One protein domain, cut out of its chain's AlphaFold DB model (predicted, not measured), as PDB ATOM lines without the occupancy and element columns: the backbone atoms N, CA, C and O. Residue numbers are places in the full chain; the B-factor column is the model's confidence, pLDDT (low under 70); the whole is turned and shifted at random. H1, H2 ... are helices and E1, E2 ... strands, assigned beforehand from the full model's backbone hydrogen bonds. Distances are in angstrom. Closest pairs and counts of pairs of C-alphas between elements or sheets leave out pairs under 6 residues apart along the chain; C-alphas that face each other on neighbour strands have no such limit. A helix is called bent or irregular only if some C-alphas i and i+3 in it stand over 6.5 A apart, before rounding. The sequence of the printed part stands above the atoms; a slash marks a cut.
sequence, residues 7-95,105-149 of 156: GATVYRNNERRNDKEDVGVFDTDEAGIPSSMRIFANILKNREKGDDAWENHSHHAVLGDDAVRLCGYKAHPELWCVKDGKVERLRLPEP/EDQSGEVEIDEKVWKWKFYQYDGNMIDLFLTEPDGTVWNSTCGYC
ATOM      1  N   GLY A   7      15.485  24.739 102.564       90.00
ATOM      2  CA  GLY A   7      16.149  24.122 101.432       90.00
ATOM      3  C   GLY A   7      16.064  22.611 101.510       90.00
ATOM      4  O   GLY A   7      15.492  22.041 102.446       90.00
ATOM      5  N   ALA A   8      16.620  21.961 100.496       92.56
ATOM      6  CA  ALA A   8      16.615  20.517 100.390       92.56
ATOM      7  C   ALA A   8      17.878  19.987  99.716       92.56
ATOM      8  O   ALA A   8      18.656  20.735  99.120       92.56
ATOM      9  N   THR A   9      18.046  18.674  99.805       94.69
ATOM     10  CA  THR A   9      18.909  17.890  98.920       94.69
ATOM     11  C   THR A   9      18.042  16.886  98.172       94.69
ATOM     12  O   THR A   9      17.155  16.281  98.773       94.69
ATOM     13  N   VAL A  10      18.245  16.714  96.864       96.25
ATOM     14  CA  VAL A  10      17.458  15.764  96.053       96.25
ATOM     15  C   VAL A  10      18.375  14.734  95.413       96.25
ATOM     16  O   VAL A  10      19.417  15.077  94.859       96.25
ATOM     17  N   TYR A  11      17.969  13.467  95.436       98.00
ATOM     18  CA  TYR A  11      18.715  12.359  94.851       98.00
ATOM     19  C   TYR A  11      17.838  11.527  93.919       98.00
ATOM     20  O   TYR A  11      16.683  11.235  94.228       98.00
ATOM     21  N   ARG A  12      18.427  11.079  92.806       98.31
ATOM     22  CA  ARG A  12      17.880  10.071  91.888       98.31
ATOM     23  C   ARG A  12      18.852   8.904  91.830       98.31
ATOM     24  O   ARG A  12      20.001   9.092  91.453       98.31
ATOM     25  N   ASN A  13      18.412   7.702  92.194       97.94
ATOM     26  CA  ASN A  13      19.253   6.500  92.227       97.94
ATOM     27  C   ASN A  13      20.598   6.721  92.961       97.94
ATOM     28  O   ASN A  13      21.636   6.225  92.534       97.94
ATOM     29  N   ASN A  14      20.558   7.455  94.081       96.50
ATOM     30  CA  ASN A  14      21.704   7.876  94.907       96.50
ATOM     31  C   ASN A  14      22.636   8.934  94.291       96.50
ATOM     32  O   ASN A  14      23.630   9.302  94.913       96.50
ATOM     33  N   GLU A  15      22.316   9.475  93.118       97.75
ATOM     34  CA  GLU A  15      23.039  10.597  92.522       97.75
ATOM     35  C   GLU A  15      22.323  11.912  92.829       97.75
ATOM     36  O   GLU A  15      21.109  12.026  92.637       97.75
ATOM     37  N   ARG A  16      23.065  12.915  93.316       95.31
ATOM     38  CA  ARG A  16      22.488  14.217  93.671       95.31
ATOM     39  C   ARG A  16      22.008  14.960  92.424       95.31
ATOM     40  O   ARG A  16      22.728  15.073  91.433       95.31
ATOM     41  N   ARG A  17      20.805  15.517  92.508       94.50
ATOM     42  CA  ARG A  17      20.116  16.274  91.462       94.50
ATOM     43  C   ARG A  17      19.937  17.718  91.905       94.50
ATOM     44  O   ARG A  17      18.848  18.146  92.269       94.50
ATOM     45  N   ASN A  18      21.023  18.484  91.822       92.31
ATOM     46  CA  ASN A  18      20.992  19.919  92.116       92.31
ATOM     47  C   ASN A  18      20.014  20.672  91.207       92.31
ATOM     48  O   ASN A  18      19.582  21.753  91.561       92.31
ATOM     49  N   ASP A  19      19.672  20.152  90.029       92.00
ATOM     50  CA  ASP A  19      18.690  20.734  89.107       92.00
ATOM     51  C   ASP A  19      17.230  20.578  89.573       92.00
ATOM     52  O   ASP A  19      16.322  21.109  88.939       92.00
ATOM     53  N   LYS A  20      17.006  19.863  90.680       93.81
ATOM     54  CA  LYS A  20      15.694  19.579  91.278       93.81
ATOM     55  C   LYS A  20      15.483  20.246  92.641       93.81
ATOM     56  O   LYS A  20      14.498  19.967  93.322       93.81
ATOM     57  N   GLU A  21      16.411  21.116  93.023       92.81
ATOM     58  CA  GLU A  21      16.403  21.883  94.269       92.81
ATOM     59  C   GLU A  21      15.957  23.330  93.965       92.81
ATOM     60  O   GLU A  21      16.505  23.964  93.062       92.81
ATOM     61  N   ASP A  22      14.975  23.871  94.689       90.88
ATOM     62  CA  ASP A  22      14.472  25.256  94.541       90.88
ATOM     63  C   ASP A  22      13.904  25.626  93.149       90.88
ATOM     64  O   ASP A  22      14.104  26.736  92.642       90.88
ATOM     65  N   VAL A  23      13.166  24.710  92.518       91.19
ATOM     66  CA  VAL A  23      12.618  24.848  91.150       91.19
ATOM     67  C   VAL A  23      11.098  24.668  91.116       91.19
ATOM     68  O   VAL A  23      10.510  24.184  92.082       91.19
ATOM     69  N   GLY A  24      10.444  25.076  90.025       90.94
ATOM     70  CA  GLY A  24       9.013  24.829  89.823       90.94
ATOM     71  C   GLY A  24       8.697  23.335  89.687       90.94
ATOM     72  O   GLY A  24       9.573  22.522  89.386       90.94
ATOM     73  N   VAL A  25       7.429  22.958  89.891       93.25
ATOM     74  CA  VAL A  25       7.007  21.541  89.941       93.25
ATOM     75  C   VAL A  25       7.298  20.816  88.618       93.25
ATOM     76  O   VAL A  25       7.857  19.717  88.602       93.25
ATOM     77  N   PHE A  26       6.948  21.455  87.498       91.19
ATOM     78  CA  PHE A  26       7.180  20.948  86.138       91.19
ATOM     79  C   PHE A  26       8.021  21.894  85.265       91.19
ATOM     80  O   PHE A  26       8.295  21.568  84.112       91.19
ATOM     81  N   ASP A  27       8.454  23.032  85.811       86.62
ATOM     82  CA  ASP A  27       9.294  24.028  85.142       86.62
ATOM     83  C   ASP A  27      10.607  24.188  85.921       86.62
ATOM     84  O   ASP A  27      10.628  24.671  87.055       86.62
ATOM     85  N   THR A  28      11.706  23.761  85.302       82.94
ATOM     86  CA  THR A  28      13.054  23.806  85.879       82.94
ATOM     87  C   THR A  28      13.974  24.760  85.118       82.94
ATOM     88  O   THR A  28      15.188  24.554  85.114       82.94
ATOM     89  N   ASP A  29      13.435  25.791  84.460       86.69
ATOM     90  CA  ASP A  29      14.222  26.772  83.696       86.69
ATOM     91  C   ASP A  29      15.337  27.419  84.544       86.69
ATOM     92  O   ASP A  29      16.437  27.695  84.059       86.69
ATOM     93  N   GLU A  30      15.098  27.605  85.846       86.19
ATOM     94  CA  GLU A  30      16.071  28.184  86.779       86.19
ATOM     95  C   GLU A  30      17.167  27.205  87.233       86.19
ATOM     96  O   GLU A  30      18.095  27.612  87.932       86.19
ATOM     97  N   ALA A  31      17.126  25.928  86.839       85.06
ATOM     98  CA  ALA A  31      18.062  24.905  87.321       85.06
ATOM     99  C   ALA A  31      19.544  25.236  87.049       85.06
ATOM    100  O   ALA A  31      20.426  24.788  87.784       85.06
ATOM    101  N   GLY A  32      19.840  26.051  86.030       84.06
ATOM    102  CA  GLY A  32      21.202  26.512  85.724       84.06
ATOM    103  C   GLY A  32      21.739  27.623  86.641       84.06
ATOM    104  O   GLY A  32      22.922  27.953  86.572       84.06
ATOM    105  N   ILE A  33      20.892  28.218  87.481       84.69
ATOM    106  CA  ILE A  33      21.232  29.316  88.397       84.69
ATOM    107  C   ILE A  33      21.647  28.722  89.760       84.69
ATOM    108  O   ILE A  33      21.145  27.660  90.120       84.69
ATOM    109  N   PRO A  34      22.535  29.356  90.554       82.00
ATOM    110  CA  PRO A  34      22.785  28.932  91.936       82.00
ATOM    111  C   PRO A  34      21.492  28.855  92.768       82.00
ATOM    112  O   PRO A  34      20.673  29.772  92.689       82.00
ATOM    113  N   SER A  35      21.318  27.799  93.576       72.56
ATOM    114  CA  SER A  35      20.056  27.467  94.276       72.56
ATOM    115  C   SER A  35      19.428  28.655  95.019       72.56
ATOM    116  O   SER A  35      18.275  29.005  94.779       72.56
ATOM    117  N   SER A  36      20.232  29.386  95.796       72.50
ATOM    118  CA  SER A  36      19.805  30.554  96.580       72.50
ATOM    119  C   SER A  36      19.232  31.708  95.747       72.50
ATOM    120  O   SER A  36      18.525  32.564  96.280       72.50
ATOM    121  N   MET A  37      19.516  31.745  94.443       82.38
ATOM    122  CA  MET A  37      18.995  32.738  93.504       82.38
ATOM    123  C   MET A  37      17.814  32.216  92.672       82.38
ATOM    124  O   MET A  37      17.087  33.035  92.106       82.38
ATOM    125  N   ARG A  38      17.583  30.896  92.607       87.75
ATOM    126  CA  ARG A  38      16.535  30.287  91.765       87.75
ATOM    127  C   ARG A  38      15.139  30.724  92.158       87.75
ATOM    128  O   ARG A  38      14.377  31.138  91.295       87.75
ATOM    129  N   ILE A  39      14.842  30.728  93.456       85.56
ATOM    130  CA  ILE A  39      13.537  31.158  93.979       85.56
ATOM    131  C   ILE A  39      13.228  32.591  93.527       85.56
ATOM    132  O   ILE A  39      12.134  32.887  93.055       85.56
ATOM    133  N   PHE A  40      14.209  33.494  93.613       86.75
ATOM    134  CA  PHE A  40      14.027  34.882  93.189       86.75
ATOM    135  C   PHE A  40      13.886  35.015  91.671       86.75
ATOM    136  O   PHE A  40      13.058  35.800  91.209       86.75
ATOM    137  N   ALA A  41      14.663  34.248  90.902       89.50
ATOM    138  CA  ALA A  41      14.547  34.211  89.447       89.50
ATOM    139  C   ALA A  41      13.161  33.714  89.007       89.50
ATOM    140  O   ALA A  41      12.523  34.354  88.174       89.50
ATOM    141  N   ASN A  42      12.656  32.653  89.640       89.06
ATOM    142  CA  ASN A  42      11.335  32.092  89.380       89.06
ATOM    143  C   ASN A  42      10.211  33.091  89.723       89.06
ATOM    144  O   ASN A  42       9.344  33.349  88.890       89.06
ATOM    145  N   ILE A  43      10.283  33.762  90.882       88.50
ATOM    146  CA  ILE A  43       9.328  34.822  91.268       88.50
ATOM    147  C   ILE A  43       9.304  35.961  90.236       88.50
ATOM    148  O   ILE A  43       8.232  36.448  89.871       88.50
ATOM    149  N   LEU A  44      10.472  36.413  89.768       89.94
ATOM    150  CA  LEU A  44      10.559  37.477  88.763       89.94
ATOM    151  C   LEU A  44       9.979  37.026  87.419       89.94
ATOM    152  O   LEU A  44       9.153  37.744  86.858       89.94
ATOM    153  N   LYS A  45      10.345  35.826  86.952       91.38
ATOM    154  CA  LYS A  45       9.808  35.212  85.729       91.38
ATOM    155  C   LYS A  45       8.280  35.143  85.762       91.38
ATOM    156  O   LYS A  45       7.623  35.587  84.821       91.38
ATOM    157  N   ASN A  46       7.715  34.618  86.845       89.75
ATOM    158  CA  ASN A  46       6.271  34.447  87.008       89.75
ATOM    159  C   ASN A  46       5.552  35.802  87.042       89.75
ATOM    160  O   ASN A  46       4.556  36.011  86.346       89.75
ATOM    161  N   ARG A  47       6.135  36.788  87.738       89.62
ATOM    162  CA  ARG A  47       5.628  38.165  87.750       89.62
ATOM    163  C   ARG A  47       5.632  38.814  86.364       89.62
ATOM    164  O   ARG A  47       4.680  39.516  86.036       89.62
ATOM    165  N   GLU A  48       6.682  38.617  85.569       91.38
ATOM    166  CA  GLU A  48       6.767  39.152  84.203       91.38
ATOM    167  C   GLU A  48       5.752  38.504  83.258       91.38
ATOM    168  O   GLU A  48       5.157  39.194  82.430       91.38
ATOM    169  N   LYS A  49       5.511  37.195  83.411       89.44
ATOM    170  CA  LYS A  49       4.487  36.456  82.657       89.44
ATOM    171  C   LYS A  49       3.056  36.770  83.115       89.44
ATOM    172  O   LYS A  49       2.116  36.494  82.373       89.44
ATOM    173  N   GLY A  50       2.885  37.357  84.303       89.00
ATOM    174  CA  GLY A  50       1.573  37.552  84.924       89.00
ATOM    175  C   GLY A  50       0.913  36.231  85.329       89.00
ATOM    176  O   GLY A  50      -0.312  36.146  85.344       89.00
ATOM    177  N   ASP A  51       1.726  35.213  85.608       85.31
ATOM    178  CA  ASP A  51       1.301  33.862  85.950       85.31
ATOM    179  C   ASP A  51       1.574  33.620  87.438       85.31
ATOM    180  O   ASP A  51       2.717  33.708  87.880       85.31
ATOM    181  N   ASP A  52       0.520  33.374  88.211       84.50
ATOM    182  CA  ASP A  52       0.589  33.132  89.658       84.50
ATOM    183  C   ASP A  52       0.034  31.748  90.027       84.50
ATOM    184  O   ASP A  52      -0.383  31.513  91.160       84.50
ATOM    185  N   ALA A  53      -0.025  30.827  89.059       87.81
ATOM    186  CA  ALA A  53      -0.471  29.467  89.324       87.81
ATOM    187  C   ALA A  53       0.513  28.760  90.274       87.81
ATOM    188  O   ALA A  53       1.732  28.865  90.118       87.81
ATOM    189  N   TRP A  54      -0.006  28.066  91.291       88.25
ATOM    190  CA  TRP A  54       0.797  27.537  92.402       88.25
ATOM    191  C   TRP A  54       1.843  26.507  91.943       88.25
ATOM    192  O   TRP A  54       2.956  26.475  92.457       88.25
ATOM    193  N   GLU A  55       1.535  25.723  90.912       85.12
ATOM    194  CA  GLU A  55       2.451  24.767  90.286       85.12
ATOM    195  C   GLU A  55       3.709  25.410  89.674       85.12
ATOM    196  O   GLU A  55       4.731  24.739  89.501       85.12
ATOM    197  N   ASN A  56       3.650  26.710  89.366       87.44
ATOM    198  CA  ASN A  56       4.765  27.467  88.805       87.44
ATOM    199  C   ASN A  56       5.694  28.033  89.885       87.44
ATOM    200  O   ASN A  56       6.766  28.538  89.545       87.44
ATOM    201  N   HIS A  57       5.305  27.972  91.163       89.12
ATOM    202  CA  HIS A  57       6.116  28.452  92.280       89.12
ATOM    203  C   HIS A  57       7.220  27.443  92.622       89.12
ATOM    204  O   HIS A  57       7.041  26.223  92.536       89.12
ATOM    205  N   SER A  58       8.374  27.959  93.048       90.38
ATOM    206  CA  SER A  58       9.493  27.125  93.487       90.38
ATOM    207  C   SER A  58       9.135  26.251  94.690       90.38
ATOM    208  O   SER A  58       8.616  26.724  95.701       90.38
ATOM    209  N   HIS A  59       9.528  24.988  94.597       92.69
ATOM    210  CA  HIS A  59       9.561  24.023  95.683       92.69
ATOM    211  C   HIS A  59      11.019  23.695  96.006       92.69
ATOM    212  O   HIS A  59      11.861  23.619  95.111       92.69
ATOM    213  N   HIS A  60      11.325  23.486  97.284       92.94
ATOM    214  CA  HIS A  60      12.695  23.212  97.720       92.94
ATOM    215  C   HIS A  60      13.187  21.857  97.216       92.94
ATOM    216  O   HIS A  60      14.348  21.733  96.845       92.94
ATOM    217  N   ALA A  61      12.291  20.872  97.137       94.44
ATOM    218  CA  ALA A  61      12.558  19.569  96.543       94.44
ATOM    219  C   ALA A  61      11.508  19.232  95.485       94.44
ATOM    220  O   ALA A  61      10.313  19.392  95.739       94.44
ATOM    221  N   VAL A  62      11.939  18.706  94.338       96.50
ATOM    222  CA  VAL A  62      11.058  18.183  93.284       96.50
ATOM    223  C   VAL A  62      11.537  16.794  92.852       96.50
ATOM    224  O   VAL A  62      12.509  16.659  92.112       96.50
ATOM    225  N   LEU A  63      10.865  15.736  93.309       98.00
ATOM    226  CA  LEU A  63      11.190  14.349  92.953       98.00
ATOM    227  C   LEU A  63      10.372  13.911  91.738       98.00
ATOM    228  O   LEU A  63       9.170  14.164  91.681       98.00
ATOM    229  N   GLY A  64      11.007  13.179  90.823       97.19
ATOM    230  CA  GLY A  64      10.377  12.615  89.627       97.19
ATOM    231  C   GLY A  64      10.723  13.365  88.340       97.19
ATOM    232  O   GLY A  64      10.988  14.574  88.340       97.19
ATOM    233  N   ASP A  65      10.705  12.626  87.232       93.94
ATOM    234  CA  ASP A  65      10.897  13.137  85.871       93.94
ATOM    235  C   ASP A  65       9.685  12.838  84.953       93.94
ATOM    236  O   ASP A  65       9.483  13.570  83.985       93.94
ATOM    237  N   ASP A  66       8.813  11.867  85.276       91.38
ATOM    238  CA  ASP A  66       7.649  11.485  84.434       91.38
ATOM    239  C   ASP A  66       6.349  12.273  84.766       91.38
ATOM    240  O   ASP A  66       6.394  13.485  84.969       91.38
ATOM    241  N   ALA A  67       5.179  11.630  84.830       95.31
ATOM    242  CA  ALA A  67       3.888  12.294  85.027       95.31
ATOM    243  C   ALA A  67       3.611  12.761  86.466       95.31
ATOM    244  O   ALA A  67       2.719  13.578  86.666       95.31
ATOM    245  N   VAL A  68       4.334  12.257  87.468       97.44
ATOM    246  CA  VAL A  68       4.085  12.541  88.895       97.44
ATOM    247  C   VAL A  68       5.282  13.257  89.516       97.44
ATOM    248  O   VAL A  68       6.434  12.941  89.206       97.44
ATOM    249  N   ARG A  69       5.011  14.217  90.404       97.56
ATOM    250  CA  ARG A  69       6.010  14.905  91.224       97.56
ATOM    251  C   ARG A  69       5.636  14.823  92.690       97.56
ATOM    252  O   ARG A  69       4.516  15.169  93.057       97.56
ATOM    253  N   LEU A  70       6.581  14.392  93.517       97.75
ATOM    254  CA  LEU A  70       6.494  14.562  94.965       97.75
ATOM    255  C   LEU A  70       7.411  15.719  95.346       97.75
ATOM    256  O   LEU A  70       8.613  15.669  95.086       97.75
ATOM    257  N   CYS A  71       6.844  16.761  95.932       96.25
ATOM    258  CA  CYS A  71       7.533  18.011  96.194       96.25
ATOM    259  C   CYS A  71       7.623  18.305  97.688       96.25
ATOM    260  O   CYS A  71       6.721  17.968  98.453       96.25
ATOM    261  N   GLY A  72       8.708  18.967  98.084       93.62
ATOM    262  CA  GLY A  72       8.883  19.542  99.413       93.62
ATOM    263  C   GLY A  72       8.695  21.049  99.359       93.62
ATOM    264  O   GLY A  72       9.524  21.759  98.785       93.62
ATOM    265  N   TYR A  73       7.622  21.544  99.969       90.06
ATOM    266  CA  TYR A  73       7.420  22.965 100.226       90.06
ATOM    267  C   TYR A  73       7.612  23.219 101.722       90.06
ATOM    268  O   TYR A  73       6.706  23.029 102.534       90.06
ATOM    269  N   LYS A  74       8.832  23.614 102.097       87.50
ATOM    270  CA  LYS A  74       9.306  23.646 103.492       87.50
ATOM    271  C   LYS A  74       9.224  22.236 104.093       87.50
ATOM    272  O   LYS A  74       9.594  21.280 103.425       87.50
ATOM    273  N   ALA A  75       8.718  22.072 105.312       87.06
ATOM    274  CA  ALA A  75       8.500  20.762 105.929       87.06
ATOM    275  C   ALA A  75       7.167  20.095 105.520       87.06
ATOM    276  O   ALA A  75       6.597  19.343 106.315       87.06
ATOM    277  N   HIS A  76       6.637  20.387 104.321       89.25
ATOM    278  CA  HIS A  76       5.336  19.886 103.860       89.25
ATOM    279  C   HIS A  76       5.427  19.181 102.504       89.25
ATOM    280  O   HIS A  76       6.045  19.722 101.581       89.25
ATOM    281  N   PRO A  77       4.804  17.995 102.366       93.81
ATOM    282  CA  PRO A  77       4.777  17.267 101.115       93.81
ATOM    283  C   PRO A  77       3.637  17.780 100.228       93.81
ATOM    284  O   PRO A  77       2.511  17.976 100.684       93.81
ATOM    285  N   GLU A  78       3.897  17.920  98.933       95.00
ATOM    286  CA  GLU A  78       2.858  18.136  97.925       95.00
ATOM    287  C   GLU A  78       2.993  17.094  96.814       95.00
ATOM    288  O   GLU A  78       4.092  16.849  96.320       95.00
ATOM    289  N   LEU A  79       1.886  16.459  96.422       96.56
ATOM    290  CA  LEU A  79       1.864  15.490  95.328       96.56
ATOM    291  C   LEU A  79       1.154  16.104  94.128       96.56
ATOM    292  O   LEU A  79       0.014  16.555  94.232       96.56
ATOM    293  N   TRP A  80       1.816  16.077  92.985       96.88
ATOM    294  CA  TRP A  80       1.335  16.659  91.744       96.88
ATOM    295  C   TRP A  80       1.372  15.632  90.627       96.88
ATOM    296  O   TRP A  80       2.247  14.764  90.602       96.88
ATOM    297  N   CYS A  81       0.457  15.746  89.674       96.50
ATOM    298  CA  CYS A  81       0.506  14.955  88.457       96.50
ATOM    299  C   CYS A  81       0.140  15.771  87.219       96.50
ATOM    300  O   CYS A  81      -0.523  16.803  87.301       96.50
ATOM    301  N   VAL A  82       0.577  15.281  86.061       94.62
ATOM    302  CA  VAL A  82       0.050  15.680  84.761       94.62
ATOM    303  C   VAL A  82      -0.909  14.597  84.299       94.62
ATOM    304  O   VAL A  82      -0.500  13.456  84.087       94.62
ATOM    305  N   LYS A  83      -2.178  14.954  84.124       90.44
ATOM    306  CA  LYS A  83      -3.228  14.069  83.620       90.44
ATOM    307  C   LYS A  83      -3.966  14.756  82.482       90.44
ATOM    308  O   LYS A  83      -4.356  15.912  82.607       90.44
ATOM    309  N   ASP A  84      -4.111  14.076  81.345       89.38
ATOM    310  CA  ASP A  84      -4.754  14.635  80.145       89.38
ATOM    311  C   ASP A  84      -4.168  16.003  79.713       89.38
ATOM    312  O   ASP A  84      -4.878  16.899  79.251       89.38
ATOM    313  N   GLY A  85      -2.855  16.185  79.905       88.00
ATOM    314  CA  GLY A  85      -2.140  17.432  79.608       88.00
ATOM    315  C   GLY A  85      -2.393  18.580  80.593       88.00
ATOM    316  O   GLY A  85      -1.993  19.709  80.313       88.00
ATOM    317  N   LYS A  86      -3.048  18.319  81.730       90.81
ATOM    318  CA  LYS A  86      -3.309  19.298  82.789       90.81
ATOM    319  C   LYS A  86      -2.538  18.955  84.049       90.81
ATOM    320  O   LYS A  86      -2.442  17.788  84.415       90.81
ATOM    321  N   VAL A  87      -2.025  19.983  84.713       93.88
ATOM    322  CA  VAL A  87      -1.398  19.852  86.026       93.88
ATOM    323  C   VAL A  87      -2.489  19.813  87.092       93.88
ATOM    324  O   VAL A  87      -3.376  20.666  87.115       93.88
ATOM    325  N   GLU A  88      -2.426  18.821  87.974       93.81
ATOM    326  CA  GLU A  88      -3.348  18.650  89.094       93.81
ATOM    327  C   GLU A  88      -2.568  18.410  90.391       93.81
ATOM    328  O   GLU A  88      -1.620  17.622  90.433       93.81
ATOM    329  N   ARG A  89      -2.992  19.073  91.473       94.06
ATOM    330  CA  ARG A  89      -2.523  18.779  92.831       94.06
ATOM    331  C   ARG A  89      -3.387  17.680  93.431       94.06
ATOM    332  O   ARG A  89      -4.604  17.830  93.552       94.06
ATOM    333  N   LEU A  90      -2.755  16.597  93.856       93.00
ATOM    334  CA  LEU A  90      -3.405  15.522  94.588       93.00
ATOM    335  C   LEU A  90      -3.406  15.838  96.082       93.00
ATOM    336  O   LEU A  90      -2.472  16.425  96.629       93.00
ATOM    337  N   ARG A  91      -4.491  15.455  96.754       87.31
ATOM    338  CA  ARG A  91      -4.678  15.766  98.168       87.31
ATOM    339  C   ARG A  91      -3.778  14.884  99.032       87.31
ATOM    340  O   ARG A  91      -4.013  13.684  99.138       87.31
ATOM    341  N   LEU A  92      -2.808  15.513  99.683       87.25
ATOM    342  CA  LEU A  92      -2.079  14.977 100.830       87.25
ATOM    343  C   LEU A  92      -2.581  15.648 102.124       87.25
ATOM    344  O   LEU A  92      -3.330  16.629 102.043       87.25
ATOM    345  N   PRO A  93      -2.240  15.121 103.313       75.44
ATOM    346  CA  PRO A  93      -2.509  15.812 104.566       75.44
ATOM    347  C   PRO A  93      -1.841  17.183 104.577       75.44
ATOM    348  O   PRO A  93      -0.695  17.330 104.156       75.44
ATOM    349  N   GLU A  94      -2.566  18.168 105.089       71.75
ATOM    350  CA  GLU A  94      -2.051  19.514 105.298       71.75
ATOM    351  C   GLU A  94      -1.877  19.760 106.801       71.75
ATOM    352  O   GLU A  94      -2.660  19.230 107.599       71.75
ATOM    353  N   PRO A  95      -0.874  20.556 107.203       67.62
ATOM    354  CA  PRO A  95      -0.681  20.942 108.596       67.62
ATOM    355  C   PRO A  95      -1.885  21.713 109.113       67.62
ATOM    356  O   PRO A  95      -2.547  22.444 108.369       67.62
ATOM    357  N   GLU A 105       1.514  13.127 110.259       85.12
ATOM    358  CA  GLU A 105       1.713  11.686 110.380       85.12
ATOM    359  C   GLU A 105       2.431  11.145 109.143       85.12
ATOM    360  O   GLU A 105       2.119  11.526 108.010       85.12
ATOM    361  N   ASP A 106       3.345  10.206 109.363       90.88
ATOM    362  CA  ASP A 106       4.002   9.466 108.294       90.88
ATOM    363  C   ASP A 106       2.977   8.804 107.383       90.88
ATOM    364  O   ASP A 106       2.080   8.083 107.833       90.88
ATOM    365  N   GLN A 107       3.149   8.978 106.078       94.12
ATOM    366  CA  GLN A 107       2.263   8.360 105.107       94.12
ATOM    367  C   GLN A 107       3.010   7.804 103.916       94.12
ATOM    368  O   GLN A 107       4.093   8.244 103.534       94.12
ATOM    369  N   SER A 108       2.362   6.825 103.304       96.62
ATOM    370  CA  SER A 108       2.739   6.265 102.023       96.62
ATOM    371  C   SER A 108       1.493   5.950 101.223       96.62
ATOM    372  O   SER A 108       0.451   5.625 101.795       96.62
ATOM    373  N   GLY A 109       1.626   5.963  99.909       96.75
ATOM    374  CA  GLY A 109       0.545   5.603  99.016       96.75
ATOM    375  C   GLY A 109       1.043   5.328  97.614       96.75
ATOM    376  O   GLY A 109       2.242   5.339  97.327       96.75
ATOM    377  N   GLU A 110       0.083   5.070  96.740       97.50
ATOM    378  CA  GLU A 110       0.318   4.850  95.325       97.50
ATOM    379  C   GLU A 110      -0.607   5.770  94.527       97.50
ATOM    380  O   GLU A 110      -1.705   6.109  94.975       97.50
ATOM    381  N   VAL A 111      -0.148   6.203  93.359       96.31
ATOM    382  CA  VAL A 111      -0.965   6.928  92.385       96.31
ATOM    383  C   VAL A 111      -0.819   6.246  91.035       96.31
ATOM    384  O   VAL A 111       0.292   5.922  90.615       96.31
ATOM    385  N   GLU A 112      -1.949   6.024  90.371       96.00
ATOM    386  CA  GLU A 112      -2.005   5.444  89.035       96.00
ATOM    387  C   GLU A 112      -2.400   6.515  88.015       96.00
ATOM    388  O   GLU A 112      -3.437   7.166  88.160       96.00
ATOM    389  N   ILE A 113      -1.565   6.693  86.990       94.81
ATOM    390  CA  ILE A 113      -1.801   7.578  85.844       94.81
ATOM    391  C   ILE A 113      -1.455   6.775  84.591       94.81
ATOM    392  O   ILE A 113      -0.366   6.213  84.514       94.81
ATOM    393  N   ASP A 114      -2.371   6.701  83.626       92.81
ATOM    394  CA  ASP A 114      -2.166   6.000  82.350       92.81
ATOM    395  C   ASP A 114      -1.605   4.569  82.510       92.81
ATOM    396  O   ASP A 114      -0.609   4.203  81.886       92.81
ATOM    397  N   GLU A 115      -2.226   3.770  83.392       95.19
ATOM    398  CA  GLU A 115      -1.862   2.370  83.704       95.19
ATOM    399  C   GLU A 115      -0.454   2.182  84.308       95.19
ATOM    400  O   GLU A 115       0.038   1.061  84.463       95.19
ATOM    401  N   LYS A 116       0.213   3.276  84.678       97.12
ATOM    402  CA  LYS A 116       1.499   3.282  85.371       97.12
ATOM    403  C   LYS A 116       1.301   3.650  86.840       97.12
ATOM    404  O   LYS A 116       0.498   4.523  87.157       97.12
ATOM    405  N   VAL A 117       2.070   3.026  87.732       97.94
ATOM    406  CA  VAL A 117       1.950   3.228  89.186       97.94
ATOM    407  C   VAL A 117       3.212   3.866  89.753       97.94
ATOM    408  O   VAL A 117       4.306   3.318  89.616       97.94
ATOM    409  N   TRP A 118       3.042   4.987  90.450       98.31
ATOM    410  CA  TRP A 118       4.071   5.616  91.273       98.31
ATOM    411  C   TRP A 118       3.795   5.319  92.735       98.31
ATOM    412  O   TRP A 118       2.643   5.336  93.171       98.31
ATOM    413  N   LYS A 119       4.856   5.103  93.508       98.38
ATOM    414  CA  LYS A 119       4.766   4.897  94.958       98.38
ATOM    415  C   LYS A 119       5.421   6.056  95.663       98.38
ATOM    416  O   LYS A 119       6.542   6.415  95.318       98.38
ATOM    417  N   TRP A 120       4.751   6.618  96.650       98.19
ATOM    418  CA  TRP A 120       5.263   7.747  97.406       98.19
ATOM    419  C   TRP A 120       5.239   7.447  98.897       98.19
ATOM    420  O   TRP A 120       4.422   6.664  99.386       98.19
ATOM    421  N   LYS A 121       6.160   8.073  99.624       97.62
ATOM    422  CA  LYS A 121       6.214   8.054 101.082       97.62
ATOM    423  C   LYS A 121       6.823   9.357 101.586       97.62
ATOM    424  O   LYS A 121       7.714   9.900 100.939       97.62
ATOM    425  N   PHE A 122       6.392   9.809 102.757       96.25
ATOM    426  CA  PHE A 122       7.087  10.848 103.502       96.25
ATOM    427  C   PHE A 122       7.148  10.545 105.005       96.25
ATOM    428  O   PHE A 122       6.357   9.752 105.519       96.25
ATOM    429  N   TYR A 123       8.118  11.159 105.678       93.75
ATOM    430  CA  TYR A 123       8.348  11.097 107.124       93.75
ATOM    431  C   TYR A 123       8.689  12.503 107.614       93.75
ATOM    432  O   TYR A 123       9.636  13.094 107.095       93.75
ATOM    433  N   GLN A 124       7.941  13.045 108.575       90.00
ATOM    434  CA  GLN A 124       8.251  14.354 109.152       90.00
ATOM    435  C   GLN A 124       8.907  14.188 110.524       90.00
ATOM    436  O   GLN A 124       8.496  13.360 111.333       90.00
ATOM    437  N   TYR A 125       9.929  14.992 110.795       85.00
ATOM    438  CA  TYR A 125      10.636  14.995 112.070       85.00
ATOM    439  C   TYR A 125      11.058  16.398 112.477       85.00
ATOM    440  O   TYR A 125      11.127  17.324 111.667       85.00
ATOM    441  N   ASP A 126      11.280  16.564 113.781       77.56
ATOM    442  CA  ASP A 126      11.694  17.817 114.419       77.56
ATOM    443  C   ASP A 126      10.780  19.028 114.104       77.56
ATOM    444  O   ASP A 126      11.176  20.187 114.254       77.56
ATOM    445  N   GLY A 127       9.553  18.766 113.627       74.75
ATOM    446  CA  GLY A 127       8.545  19.745 113.196       74.75
ATOM    447  C   GLY A 127       8.941  20.628 112.002       74.75
ATOM    448  O   GLY A 127       8.122  21.404 111.522       74.75
ATOM    449  N   ASN A 128      10.186  20.538 111.526       86.12
ATOM    450  CA  ASN A 128      10.760  21.424 110.509       86.12
ATOM    451  C   ASN A 128      11.587  20.682 109.454       86.12
ATOM    452  O   ASN A 128      12.216  21.330 108.618       86.12
ATOM    453  N   MET A 129      11.590  19.352 109.488       90.31
ATOM    454  CA  MET A 129      12.279  18.502 108.528       90.31
ATOM    455  C   MET A 129      11.307  17.465 107.975       90.31
ATOM    456  O   MET A 129      10.442  16.960 108.689       90.31
ATOM    457  N   ILE A 130      11.449  17.145 106.696       93.31
ATOM    458  CA  ILE A 130      10.681  16.098 106.040       93.31
ATOM    459  C   ILE A 130      11.574  15.317 105.085       93.31
ATOM    460  O   ILE A 130      12.294  15.901 104.274       93.31
ATOM    461  N   ASP A 131      11.492  13.996 105.168       96.69
ATOM    462  CA  ASP A 131      12.044  13.104 104.162       96.69
ATOM    463  C   ASP A 131      10.943  12.700 103.184       96.69
ATOM    464  O   ASP A 131       9.828  12.349 103.580       96.69
ATOM    465  N   LEU A 132      11.268  12.730 101.897       97.81
ATOM    466  CA  LEU A 132      10.377  12.416 100.787       97.81
ATOM    467  C   LEU A 132      10.964  11.268  99.976       97.81
ATOM    468  O   LEU A 132      12.164  11.245  99.703       97.81
ATOM    469  N   PHE A 133      10.113  10.349  99.532       98.44
ATOM    470  CA  PHE A 133      10.494   9.206  98.710       98.44
ATOM    471  C   PHE A 133       9.487   9.012  97.585       98.44
ATOM    472  O   PHE A 133       8.279   8.993  97.824       98.44
ATOM    473  N   LEU A 134       9.988   8.815  96.368       98.69
ATOM    474  CA  LEU A 134       9.174   8.511  95.196       98.69
ATOM    475  C   LEU A 134       9.826   7.379  94.400       98.69
ATOM    476  O   LEU A 134      10.998   7.455  94.042       98.69
ATOM    477  N   THR A 135       9.064   6.336  94.100       98.62
ATOM    478  CA  THR A 135       9.441   5.296  93.142       98.62
ATOM    479  C   THR A 135       8.599   5.456  91.887       98.62
ATOM    480  O   THR A 135       7.367   5.429  91.953       98.62
ATOM    481  N   GLU A 136       9.270   5.632  90.754       98.38
ATOM    482  CA  GLU A 136       8.651   5.697  89.433       98.38
ATOM    483  C   GLU A 136       8.334   4.281  88.899       98.38
ATOM    484  O   GLU A 136       8.906   3.293  89.373       98.38
ATOM    485  N   PRO A 137       7.441   4.155  87.900       98.19
ATOM    486  CA  PRO A 137       7.005   2.867  87.354       98.19
ATOM    487  C   PRO A 137       8.137   1.994  86.803       98.19
ATOM    488  O   PRO A 137       8.031   0.770  86.799       98.19
ATOM    489  N   ASP A 138       9.220   2.614  86.329       97.38
ATOM    490  CA  ASP A 138      10.399   1.927  85.793       97.38
ATOM    491  C   ASP A 138      11.371   1.431  86.883       97.38
ATOM    492  O   ASP A 138      12.388   0.810  86.576       97.38
ATOM    493  N   GLY A 139      11.055   1.681  88.159       97.81
ATOM    494  CA  GLY A 139      11.894   1.345  89.305       97.81
ATOM    495  C   GLY A 139      12.916   2.421  89.673       97.81
ATOM    496  O   GLY A 139      13.672   2.211  90.622       97.81
ATOM    497  N   THR A 140      12.946   3.568  88.983       98.44
ATOM    498  CA  THR A 140      13.751   4.721  89.400       98.44
ATOM    499  C   THR A 140      13.312   5.170  90.792       98.44
ATOM    500  O   THR A 140      12.125   5.368  91.056       98.44
ATOM    501  N   VAL A 141      14.281   5.351  91.691       98.31
ATOM    502  CA  VAL A 141      14.035   5.792  93.065       98.31
ATOM    503  C   VAL A 141      14.558   7.202  93.257       98.31
ATOM    504  O   VAL A 141      15.710   7.513  92.951       98.31
ATOM    505  N   TRP A 142      13.710   8.031  93.839       98.69
ATOM    506  CA  TRP A 142      14.011   9.381  94.255       98.69
ATOM    507  C   TRP A 142      13.886   9.501  95.763       98.69
ATOM    508  O   TRP A 142      12.995   8.901  96.372       98.69
ATOM    509  N   ASN A 143      14.761  10.298  96.358       98.38
ATOM    510  CA  ASN A 143      14.633  10.688  97.751       98.38
ATOM    511  C   ASN A 143      15.114  12.121  97.968       98.38
ATOM    512  O   ASN A 143      15.873  12.665  97.164       98.38
ATOM    513  N   SER A 144      14.632  12.734  99.040       97.19
ATOM    514  CA  SER A 144      15.052  14.061  99.462       97.19
ATOM    515  C   SER A 144      14.860  14.236 100.955       97.19
ATOM    516  O   SER A 144      13.926  13.672 101.519       97.19
ATOM    517  N   THR A 145      15.699  15.078 101.543       95.25
ATOM    518  CA  THR A 145      15.454  15.697 102.842       95.25
ATOM    519  C   THR A 145      15.256  17.191 102.617       95.25
ATOM    520  O   THR A 145      16.063  17.827 101.936       95.25
ATOM    521  N   CYS A 146      14.189  17.754 103.177       91.56
ATOM    522  CA  CYS A 146      13.821  19.161 103.046       91.56
ATOM    523  C   CYS A 146      13.503  19.754 104.419       91.56
ATOM    524  O   CYS A 146      12.845  19.107 105.232       91.56
ATOM    525  N   GLY A 147      13.940  20.984 104.692       90.31
ATOM    526  CA  GLY A 147      13.647  21.603 105.977       90.31
ATOM    527  C   GLY A 147      14.344  22.924 106.269       90.31
ATOM    528  O   GLY A 147      14.940  23.554 105.393       90.31
ATOM    529  N   TYR A 148      14.188  23.374 107.512       88.06
ATOM    530  CA  TYR A 148      14.667  24.671 107.987       88.06
ATOM    531  C   TYR A 148      16.189  24.673 108.178       88.06
ATOM    532  O   TYR A 148      16.736  23.800 108.845       88.06
ATOM    533  N   CYS A 149      16.869  25.692 107.645       86.06
ATOM    534  CA  CYS A 149      18.327  25.847 107.645       86.06
ATOM    535  C   CYS A 149      19.066  24.597 107.136       86.06
ATOM    536  O   CYS A 149      20.095  24.212 107.691       86.06
TER     537      CYS A 149
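What this domain is: This is residues 7 to 95 and 105 to 149 of the 156 residues of an uncharacterized protein of marine sediment metagenome (UniProt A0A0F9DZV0). Two five-stranded sheets lie face to face as a sandwich, the strands of the one at 15 degrees to those of the other, with a small helical cap, H1 and H2, outside it by the edge strand E2. The sheets come near each other along E1 and E3, while at the other edges E6 and E7 stay apart. The 134 printed residues hold two named helices and ten named strands, in the order E1 E2 H1 H2 E3 to E10, of mixed class. Both sheets are antiparallel and strongly twisted, ordered E1 E10 E9 E8 E7 and E2 E3 E4 E5 E6. The whole is compact, with a radius of gyration of the C-alphas of 14.1 A and spans of 38 by 37 by 30 A.

Where its parts are: Find C-alpha 7 at (16.149, 24.122, 101.432), where E1 begins, residues 7 to 12. Beside it look for E10, residues 141 to 148, 24.1 A long and ending at C-alpha 148, (14.667, 24.671, 107.987). Next come E9, residues 129 to 135, 20.5 A; E8, residues 116 to 125, 30.6 A; and E7, residues 107 to 113, 19.7 A. The other sheet holds E2, residues 21 to 23; E3, 59 to 63; E4, 68 to 73; E5, 76 to 83, 22.7 A; and E6, 86 to 90. H1 is residues 29 to 32 and H2 residues 35 to 49, 21.4 A. H1 is irregular, with C-alphas 29 and 32 7.3 A apart; H2 is only just irregular, with C-alphas 36 and 39 6.8 A apart.

How they stand to each other: Start at E8 and E9, a hairpin, where N 121 and O 133 are 2.9 A apart, within hydrogen-bond range. E9 and E10 follow with N 132 and O 144 at 2.8 A, and E1 and E10 with N 11 and O 143 at 2.8 A. E7 to E10 form a meander, each strand the antiparallel neighbour of the one before, and so do E3 to E6. In the second, look at N 71 and O 78 of E4 and E5, 2.8 A. Between the sheets, the closest C-alphas of E4 and E9 are those of Leu 70 and Leu 134, 6.6 A. H2 only grazes its sheet, with residues 35 to 42; its closest C-alphas to E2 are those of Ile 39 and Asp 22, 6.0 A. H1 only grazes it too, and touches H2 at Glu 30 and Arg 38, whose C-alphas are 5.4 A apart. In H2, 9 of 11 O i to N i+4 pairs are within hydrogen-bond range; H1 is too short for one.

The domain as a whole: The farthest C-alphas, those of Glu 115 and Cys 149, are 39.1 A apart. Residues 96 to 104 are not printed, and C-alphas 95 and 105 stand 9.7 A apart across the cut. Of the links printed whole, none is long. The mean pLDDT of the printed part is 91.5, and Pro 95 is under 70.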